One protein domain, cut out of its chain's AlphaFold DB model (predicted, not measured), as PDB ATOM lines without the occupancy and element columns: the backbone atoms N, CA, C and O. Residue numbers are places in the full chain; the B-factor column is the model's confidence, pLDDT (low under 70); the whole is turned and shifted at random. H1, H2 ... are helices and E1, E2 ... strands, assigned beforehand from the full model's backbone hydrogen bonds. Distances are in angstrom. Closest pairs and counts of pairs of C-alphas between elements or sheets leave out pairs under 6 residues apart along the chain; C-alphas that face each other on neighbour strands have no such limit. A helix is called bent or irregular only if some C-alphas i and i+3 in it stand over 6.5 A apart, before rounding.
ATOM      1  N   ARG A  10     206.947  99.829 105.580       95.06
ATOM      2  CA  ARG A  10     205.813  98.916 105.742       95.06
ATOM      3  C   ARG A  10     205.840  97.896 104.618       95.06
ATOM      4  O   ARG A  10     206.234  98.220 103.505       95.06
ATOM      5  N   CYS A  11     205.383  96.689 104.920       97.38
ATOM      6  CA  CYS A  11     205.170  95.665 103.916       97.38
ATOM      7  C   CYS A  11     204.118  96.149 102.921       97.38
ATOM      8  O   CYS A  11     203.002  96.458 103.338       97.38
ATOM      9  N   ILE A  12     204.456  96.190 101.633       97.12
ATOM     10  CA  ILE A  12     203.542  96.659 100.583       97.12
ATOM     11  C   ILE A  12     202.278  95.796 100.475       97.12
ATOM     12  O   ILE A  12     201.227  96.324 100.157       97.12
ATOM     13  N   ASN A  13     202.355  94.502 100.817       97.25
ATOM     14  CA  ASN A  13     201.211  93.583 100.764       97.25
ATOM     15  C   ASN A  13     200.363  93.591 102.054       97.25
ATOM     16  O   ASN A  13     199.150  93.702 102.002       97.25
ATOM     17  N   CYS A  14     200.966  93.471 103.248       97.12
ATOM     18  CA  CYS A  14     200.198  93.317 104.504       97.12
ATOM     19  C   CYS A  14     200.243  94.531 105.446       97.12
ATOM     20  O   CYS A  14     199.718  94.481 106.558       97.12
ATOM     21  N   SER A  15     200.894  95.621 105.037       96.62
ATOM     22  CA  SER A  15     201.103  96.853 105.812       96.62
ATOM     23  C   SER A  15     201.887  96.710 107.126       96.62
ATOM     24  O   SER A  15     202.080  97.707 107.822       96.62
ATOM     25  N   LEU A  16     202.373  95.514 107.487       96.50
ATOM     26  CA  LEU A  16     203.160  95.311 108.708       96.50
ATOM     27  C   LEU A  16     204.418  96.189 108.680       96.50
ATOM     28  O   LEU A  16     205.123  96.234 107.678       96.50
ATOM     29  N   ARG A  17     204.716  96.872 109.782       95.50
ATOM     30  CA  ARG A  17     205.919  97.693 109.935       95.50
ATOM     31  C   ARG A  17     207.160  96.800 109.999       95.50
ATOM     32  O   ARG A  17     207.227  95.910 110.842       95.50
ATOM     33  N   ILE A  18     208.153  97.081 109.154       93.12
ATOM     34  CA  ILE A  18     209.293  96.183 108.919       93.12
ATOM     35  C   ILE A  18     210.583  96.612 109.652       93.12
ATOM     36  O   ILE A  18     211.591  95.924 109.608       93.12
ATOM     37  N   ASN A  19     210.567  97.706 110.416       84.38
ATOM     38  CA  ASN A  19     211.780  98.297 111.008       84.38
ATOM     39  C   ASN A  19     212.679  97.344 111.837       84.38
ATOM     40  O   ASN A  19     213.827  97.686 112.087       84.38
ATOM     41  N   LYS A  20     212.165  96.204 112.323       81.19
ATOM     42  CA  LYS A  20     212.896  95.246 113.176       81.19
ATOM     43  C   LYS A  20     212.819  93.791 112.696       81.19
ATOM     44  O   LYS A  20     213.232  92.897 113.429       81.19
ATOM     45  N   ILE A  21     212.249  93.535 111.520       87.25
ATOM     46  CA  ILE A  21     212.095  92.173 110.988       87.25
ATOM     47  C   ILE A  21     212.783  92.072 109.633       87.25
ATOM     48  O   ILE A  21     212.972  93.074 108.942       87.25
ATOM     49  N   LYS A  22     213.154  90.850 109.247       92.81
ATOM     50  CA  LYS A  22     213.747  90.600 107.934       92.81
ATOM     51  C   LYS A  22     212.790  91.090 106.839       92.81
ATOM     52  O   LYS A  22     211.624  90.689 106.807       92.81
ATOM     53  N   SER A  23     213.298  91.967 105.977       94.62
ATOM     54  CA  SER A  23     212.614  92.456 104.778       94.62
ATOM     55  C   SER A  23     213.316  91.977 103.524       94.62
ATOM     56  O   SER A  23     214.494  91.637 103.565       94.62
ATOM     57  N   TYR A  24     212.569  92.023 102.430       96.56
ATOM     58  CA  TYR A  24     213.046  91.780 101.079       96.56
ATOM     59  C   TYR A  24     212.713  93.001 100.225       96.56
ATOM     60  O   TYR A  24     211.629  93.585 100.375       96.56
ATOM     61  N   SER A  25     213.661  93.425  99.395       95.69
ATOM     62  CA  SER A  25     213.438  94.500  98.427       95.69
ATOM     63  C   SER A  25     212.552  94.008  97.289       95.69
ATOM     64  O   SER A  25     212.658  92.851  96.894       95.69
ATOM     65  N   ILE A  26     211.716  94.877  96.718       95.81
ATOM     66  CA  ILE A  26     211.000  94.524  95.481       95.81
ATOM     67  C   ILE A  26     211.976  94.272  94.325       95.81
ATOM     68  O   ILE A  26     211.714  93.432  93.481       95.81
ATOM     69  N   GLU A  27     213.139  94.916  94.318       94.44
ATOM     70  CA  GLU A  27     214.187  94.663  93.315       94.44
ATOM     71  C   GLU A  27     214.801  93.251  93.400       94.44
ATOM     72  O   GLU A  27     215.457  92.814  92.461       94.44
ATOM     73  N   GLU A  28     214.605  92.534  94.512       91.69
ATOM     74  CA  GLU A  28     215.177  91.200  94.742       91.69
ATOM     75  C   GLU A  28     214.243  90.062  94.297       91.69
ATOM     76  O   GLU A  28     214.661  88.905  94.298       91.69
ATOM     77  N   ILE A  29     212.983  90.356  93.947       95.56
ATOM     78  CA  ILE A  29     212.015  89.336  93.510       95.56
ATOM     79  C   ILE A  29     212.025  89.202  91.984       95.56
ATOM     80  O   ILE A  29     212.238  90.175  91.263       95.56
ATOM     81  N   ASN A  30     211.772  87.996  91.476       95.88
ATOM     82  CA  ASN A  30     211.694  87.756  90.035       95.88
ATOM     83  C   ASN A  30     210.391  88.295  89.409       95.88
ATOM     84  O   ASN A  30     209.455  88.717  90.093       95.88
ATOM     85  N   GLU A  31     210.329  88.252  88.078       95.19
ATOM     86  CA  GLU A  31     209.209  88.771  87.287       95.19
ATOM     87  C   GLU A  31     207.874  88.081  87.613       95.19
ATOM     88  O   GLU A  31     206.846  88.750  87.737       95.19
ATOM     89  N   THR A  32     207.885  86.764  87.845       94.56
ATOM     90  CA  THR A  32     206.688  85.992  88.211       94.56
ATOM     91  C   THR A  32     206.125  86.450  89.556       94.56
ATOM     92  O   THR A  32     204.943  86.788  89.652       94.56
ATOM     93  N   MET A  33     206.970  86.532  90.589       95.75
ATOM     94  CA  MET A  33     206.586  87.027  91.917       95.75
ATOM     95  C   MET A  33     206.093  88.477  91.851       95.75
ATOM     96  O   MET A  33     205.118  88.827  92.520       95.75
ATOM     97  N   SER A  34     206.736  89.313  91.031       95.69
ATOM     98  CA  SER A  34     206.349  90.711  90.826       95.69
ATOM     99  C   SER A  34     204.972  90.839  90.166       95.69
ATOM    100  O   SER A  34     204.140  91.622  90.627       95.69
ATOM    101  N   SER A  35     204.680  90.018  89.153       94.81
ATOM    102  CA  SER A  35     203.370  89.965  88.488       94.81
ATOM    103  C   SER A  35     202.252  89.550  89.454       94.81
ATOM    104  O   SER A  35     201.222  90.224  89.554       94.81
ATOM    105  N   VAL A  36     202.486  88.501  90.254       95.75
ATOM    106  CA  VAL A  36     201.537  88.054  91.290       95.75
ATOM    107  C   VAL A  36     201.319  89.153  92.327       95.75
ATOM    108  O   VAL A  36     200.174  89.495  92.627       95.75
ATOM    109  N   LEU A  37     202.392  89.764  92.833       96.44
ATOM    110  CA  LEU A  37     202.288  90.838  93.815       96.44
ATOM    111  C   LEU A  37     201.522  92.047  93.260       96.44
ATOM    112  O   LEU A  37     200.648  92.559  93.957       96.44
ATOM    113  N   CYS A  38     201.788  92.463  92.017       95.94
ATOM    114  CA  CYS A  38     201.040  93.527  91.334       95.94
ATOM    115  C   CYS A  38     199.540  93.215  91.265       95.94
ATOM    116  O   CYS A  38     198.710  94.096  91.499       95.94
ATOM    117  N   SER A  39     199.183  91.959  90.983       95.38
ATOM    118  CA  SER A  39     197.777  91.542  90.947       95.38
ATOM    119  C   SER A  39     197.098  91.657  92.319       95.38
ATOM    120  O   SER A  39     195.926  92.019  92.400       95.38
ATOM    121  N   TRP A  40     197.833  91.408  93.408       95.06
ATOM    122  CA  TRP A  40     197.304  91.443  94.775       95.06
ATOM    123  C   TRP A  40     197.211  92.844  95.362       95.06
ATOM    124  O   TRP A  40     196.328  93.113  96.178       95.06
ATOM    125  N   THR A  41     198.137  93.720  94.982       96.00
ATOM    126  CA  THR A  41     198.224  95.073  95.531       96.00
ATOM    127  C   THR A  41     197.499  96.104  94.680       96.00
ATOM    128  O   THR A  41     197.382  97.245  95.119       96.00
ATOM    129  N   SER A  42     196.954  95.741  93.515       94.38
ATOM    130  CA  SER A  42     196.115  96.629  92.701       94.38
ATOM    131  C   SER A  42     194.929  97.182  93.514       94.38
ATOM    132  O   SER A  42     194.265  96.417  94.218       94.38
ATOM    133  N   PRO A  43     194.649  98.504  93.486       95.94
ATOM    134  CA  PRO A  43     195.197  99.537  92.590       95.94
ATOM    135  C   PRO A  43     196.409 100.306  93.161       95.94
ATOM    136  O   PRO A  43     196.693 101.432  92.761       95.94
ATOM    137  N   THR A  44     197.104  99.759  94.155       95.50
ATOM    138  CA  THR A  44     198.255 100.410  94.801       95.50
ATOM    139  C   THR A  44     199.509 100.229  93.946       95.50
ATOM    140  O   THR A  44     199.914  99.090  93.725       95.50
ATOM    141  N   PRO A  45     200.149 101.315  93.478       94.62
ATOM    142  CA  PRO A  45     201.354 101.203  92.667       94.62
ATOM    143  C   PRO A  45     202.526 100.716  93.522       94.62
ATOM    144  O   PRO A  45     202.774 101.268  94.596       94.62
ATOM    145  N   ILE A  46     203.249  99.716  93.019       96.06
ATOM    146  CA  ILE A  46     204.482  99.211  93.630       96.06
ATOM    147  C   ILE A  46     205.655 100.076  93.171       96.06
ATOM    148  O   ILE A  46     205.782 100.395  91.987       96.06
ATOM    149  N   LYS A  47     206.515 100.456  94.113       94.56
ATOM    150  CA  LYS A  47     207.721 101.249  93.880       94.56
ATOM    151  C   LYS A  47     208.985 100.431  94.165       94.56
ATOM    152  O   LYS A  47     208.931  99.499  94.964       94.56
ATOM    153  N   PRO A  48     210.144 100.799  93.589       92.88
ATOM    154  CA  PRO A  48     211.404 100.099  93.858       92.88
ATOM    155  C   PRO A  48     211.827 100.131  95.337       92.88
ATOM    156  O   PRO A  48     212.445  99.192  95.831       92.88
ATOM    157  N   ASP A  49     211.455 101.191  96.067       93.12
ATOM    158  CA  ASP A  49     211.749 101.352  97.495       93.12
ATOM    159  C   ASP A  49     210.777 100.604  98.422       93.12
ATOM    160  O   ASP A  49     210.999 100.563  99.640       93.12
ATOM    161  N   ASP A  50     209.725  99.993  97.869       95.38
ATOM    162  CA  ASP A  50     208.811  99.169  98.645       95.38
ATOM    163  C   ASP A  50     209.511  97.905  99.160       95.38
ATOM    164  O   ASP A  50     210.508  97.409  98.624       95.38
ATOM    165  N   LYS A  51     208.987  97.384 100.268       96.38
ATOM    166  CA  LYS A  51     209.543  96.220 100.957       96.38
ATOM    167  C   LYS A  51     208.463  95.180 101.202       96.38
ATOM    168  O   LYS A  51     207.297  95.511 101.426       96.38
ATOM    169  N   LEU A  52     208.871  93.919 101.245       97.31
ATOM    170  CA  LEU A  52     208.058  92.800 101.715       97.31
ATOM    171  C   LEU A  52     208.567  92.315 103.070       97.31
ATOM    172  O   LEU A  52     209.772  92.282 103.315       97.31
ATOM    173  N   CYS A  53     207.653  91.911 103.952       97.44
ATOM    174  CA  CYS A  53     208.029  91.102 105.110       97.44
ATOM    175  C   CYS A  53     208.334  89.664 104.663       97.44
ATOM    176  O   CYS A  53     207.857  89.220 103.613       97.44
ATOM    177  N   LYS A  54     209.089  88.927 105.483       96.62
ATOM    178  CA  LYS A  54     209.484  87.537 105.215       96.62
ATOM    179  C   LYS A  54     208.308  86.633 104.839       96.62
ATOM    180  O   LYS A  54     208.398  85.892 103.874       96.62
ATOM    181  N   GLU A  55     207.206  86.728 105.562       96.56
ATOM    182  CA  GLU A  55     206.027  85.879 105.395       96.56
ATOM    183  C   GLU A  55     205.341  86.142 104.048       96.56
ATOM    184  O   GLU A  55     204.963  85.207 103.354       96.56
ATOM    185  N   CYS A  56     205.232  87.409 103.626       97.00
ATOM    186  CA  CYS A  56     204.698  87.737 102.301       97.00
ATOM    187  C   CYS A  56     205.632  87.268 101.180       97.00
ATOM    188  O   CYS A  56     205.146  86.813 100.151       97.00
ATOM    189  N   TYR A  57     206.950  87.371 101.373       97.19
ATOM    190  CA  TYR A  57     207.930  86.868 100.412       97.19
ATOM    191  C   TYR A  57     207.825  85.343 100.251       97.19
ATOM    192  O   TYR A  57     207.746  84.851  99.133       97.19
ATOM    193  N   GLN A  58     207.753  84.601 101.360       96.19
ATOM    194  CA  GLN A  58     207.647  83.136 101.344       96.19
ATOM    195  C   GLN A  58     206.379  82.647 100.641       96.19
ATOM    196  O   GLN A  58     206.422  81.661  99.917       96.19
ATOM    197  N   ILE A  59     205.258  83.355 100.813       95.62
ATOM    198  CA  ILE A  59     204.029  83.041 100.082       95.62
ATOM    199  C   ILE A  59     204.246  83.188  98.568       95.62
ATOM    200  O   ILE A  59     203.845  82.306  97.813       95.62
ATOM    201  N   LEU A  60     204.880  84.278  98.119       95.62
ATOM    202  CA  LEU A  60     205.173  84.484  96.696       95.62
ATOM    203  C   LEU A  60     206.114  83.398  96.153       95.62
ATOM    204  O   LEU A  60     205.884  82.890  95.060       95.62
ATOM    205  N   GLU A  61     207.122  83.006  96.934       95.31
ATOM    206  CA  GLU A  61     208.065  81.942  96.574       95.31
ATOM    207  C   GLU A  61     207.359  80.580  96.408       95.31
ATOM    208  O   GLU A  61     207.640  79.839  95.468       95.31
ATOM    209  N   SER A  62     206.404  80.245  97.281       94.06
ATOM    210  CA  SER A  62     205.610  79.013  97.149       94.06
ATOM    211  C   SER A  62     204.656  79.039  95.949       94.06
ATOM    212  O   SER A  62     204.425  78.001  95.332       94.06
ATOM    213  N   ILE A  63     204.120  80.205  95.574       91.75
ATOM    214  CA  ILE A  63     203.297  80.339  94.357       91.75
ATOM    215  C   ILE A  63     204.148  80.153  93.104       91.75
ATOM    216  O   ILE A  63     203.726  79.456  92.185       91.75
ATOM    217  N   GLU A  64     205.349  80.728  93.076       91.75
ATOM    218  CA  GLU A  64     206.289  80.529  91.970       91.75
ATOM    219  C   GLU A  64     206.612  79.040  91.763       91.75
ATOM    220  O   GLU A  64     206.658  78.567  90.628       91.75
ATOM    221  N   LYS A  65     206.756  78.282  92.855       92.50
ATOM    222  CA  LYS A  65     206.973  76.825  92.828       92.50
ATOM    223  C   LYS A  65     205.721  76.011  92.473       92.50
ATOM    224  O   LYS A  65     205.813  74.795  92.329       92.50
ATOM    225  N   GLY A  66     204.557  76.652  92.338       90.44
ATOM    226  CA  GLY A  66     203.279  75.989  92.069       90.44
ATOM    227  C   GLY A  66     202.683  75.245  93.270       90.44
ATOM    228  O   GLY A  66     201.805  74.405  93.092       90.44
ATOM    229  N   GLU A  67     203.147  75.529  94.492       85.50
ATOM    230  CA  GLU A  67     202.705  74.854  95.723       85.50
ATOM    231  C   GLU A  67     201.399  75.434  96.289       85.50
ATOM    232  O   GLU A  67     200.674  74.754  97.016       85.50
ATOM    233  N   LEU A  68     201.099  76.699  95.982       77.25
ATOM    234  CA  LEU A  68     199.931  77.420  96.487       77.25
ATOM    235  C   LEU A  68     199.060  77.950  95.340       77.25
ATOM    236  O   LEU A  68     199.581  78.342  94.295       77.25
ATOM    237  N   PRO A  69     197.728  78.010  95.533       74.25
ATOM    238  CA  PRO A  69     196.838  78.641  94.569       74.25
ATOM    239  C   PRO A  69     197.087  80.165  94.503       74.25
ATOM    240  O   PRO A  69     197.697  80.732  95.413       74.25
ATOM    241  N   PRO A  70     196.565  80.864  93.474       69.38
ATOM    242  CA  PRO A  70     196.857  82.280  93.244       69.38
ATOM    243  C   PRO A  70     195.947  83.336  93.928       69.38
ATOM    244  O   PRO A  70     196.050  84.503  93.531       69.38
ATOM    245  N   PRO A  71     195.041  83.064  94.905       79.50
ATOM    246  CA  PRO A  71     194.245  84.147  95.465       79.50
ATOM    247  C   PRO A  71     195.120  85.108  96.284       79.50
ATOM    248  O   PRO A  71     196.166  84.720  96.798       79.50
ATOM    249  N   PRO A  72     194.687  86.366  96.453       83.44
ATOM    250  CA  PRO A  72     195.457  87.370  97.174       83.44
ATOM    251  C   PRO A  72     195.621  87.030  98.658       83.44
ATOM    252  O   PRO A  72     194.720  87.269  99.472       83.44
ATOM    253  N   MET A  73     196.801  86.517  99.009       90.19
ATOM    254  CA  MET A  73     197.173  86.092 100.357       90.19
ATOM    255  C   MET A  73     197.985  87.171 101.085       90.19
ATOM    256  O   MET A  73     198.851  87.835 100.515       90.19
ATOM    257  N   LEU A  74     197.720  87.331 102.382       93.75
ATOM    258  CA  LEU A  74     198.507  88.198 103.259       93.75
ATOM    259  C   LEU A  74     199.421  87.341 104.126       93.75
ATOM    260  O   LEU A  74     198.949  86.410 104.772       93.75
ATOM    261  N   GLY A  75     200.692  87.730 104.242       93.00
ATOM    262  CA  GLY A  75     201.602  87.114 105.214       93.00
ATOM    263  C   GLY A  75     201.147  87.305 106.664       93.00
ATOM    264  O   GLY A  75     201.443  86.482 107.521       93.00
ATOM    265  N   HIS A  76     200.383  88.367 106.944       95.00
ATOM    266  CA  HIS A  76     199.865  88.658 108.278       95.00
ATOM    267  C   HIS A  76     198.420  89.159 108.227       95.00
ATOM    268  O   HIS A  76     198.135  90.194 107.628       95.00
ATOM    269  N   MET A  77     197.521  88.463 108.928       93.56
ATOM    270  CA  MET A  77     196.095  88.824 109.021       93.56
ATOM    271  C   MET A  77     195.764  89.718 110.227       93.56
ATOM    272  O   MET A  77     194.701  90.333 110.297       93.56
ATOM    273  N   SER A  78     196.660  89.790 111.211       95.81
ATOM    274  CA  SER A  78     196.455  90.540 112.454       95.81
ATOM    275  C   SER A  78     197.329  91.786 112.493       95.81
ATOM    276  O   SER A  78     198.199  91.906 113.350       95.81
TER     277      SER A  78
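This is residues 10 to 78 of the 436 residues of an uncharacterized protein of Chilo suppressalis (UniProt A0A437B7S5). Two short helices, H1 and H2, pack on each other at a steep angle, and a tiny ribbon of two antiparallel strands, E1 and E2, sits near the beginning of H2. Long stretches without named elements make up much of the rest: residues 10 to 22 loop round before E1, and residues 65 to 78 fold back along H2 after its end. The printed part has 69 residues, with two named strands and two named helices in the order E1, H1, E2, H2; the one sheet has the order E1 - E2, antiparallel. The class is mixed, helices and strands, but under half of the residues are in named elements, 28 of 69. The whole is compact, with a radius of gyration of the C-alphas of 10.9 A, and rounded, with spans of 30 by 23 by 21 A.

The sheet has two strands, E1 with residues 23 to 25 and E2 with residues 51 to 53. They are antiparallel neighbours, with 147 degrees between their N-to-C directions. C-alphas that face each other are those of Ser 23 and Cys 53, 4.8 A apart, those of Tyr 24 and Leu 52, 5.1 A apart, and those of Ser 25 and Lys 51, 5.0 A apart. Across this pair the N of Tyr 24 and the O of Leu 52 are within hydrogen-bond range at 2.9 A, and so are the N of Leu 52 and the O of Tyr 24 at 2.9 A. H2, residues 54 to 64, follows E2 by a tight link with 0 residues between them. Between E1 and H2 there are 3 pairs of C-alphas within 8 A; the closest C-alphas are those of Ser 23 and Lys 54, 5.8 A apart, and the two centres are 11.7 A apart. Residues 54 to 58 of H2 make the pairs of C-alphas within 10 A between this helix and the sheet, 8 with E1 and 2 with E2. H1, residues 31 to 41, touches H2, with 7 pairs of C-alphas within 8 A. Their closest C-alphas are those of Met 33 and Leu 60, 5.6 A apart, and their centres are 10.9 A apart. The two helices stand at a steep tilt of 62 degrees and run opposite ways. In H1 and H2 every O i to N i+4 pair is within hydrogen-bond range, and neither helix is bent.

E1, residues 23 to 25, begins with C-alpha 23 at (212.614, 92.456, 104.778) and is 6.7 A from first to last C-alpha. E2, residues 51 to 53, is 6.8 A long by the same measure. H1 runs from Glu 31, with its C-alpha at (209.209, 88.771, 87.287), to Thr 41 and measures 15.1 A. H2 runs from Lys 54 to Glu 64, whose C-alpha is at (206.289, 80.529, 91.970), and measures 15.3 A.

The two C-alphas farthest apart are those of Asn 19 and Gly 66, 30.5 A, while the first and last printed C-alphas, those of Arg 10 and Ser 78, are 14.2 A apart. The printed part has no cut. The link from E1 to H1, with 5 residues between them, is tight; the link from H1 to E2, with 9 residues, is short, and no link is long. Residues 10 to 22 have their C-alphas 5 to 17 A from the mean of all C-alphas, and residues 65 to 78 have theirs 8 to 16 A from it. The mean pLDDT of the printed part is 93.1, and residue 70 is the one printed residue under 70.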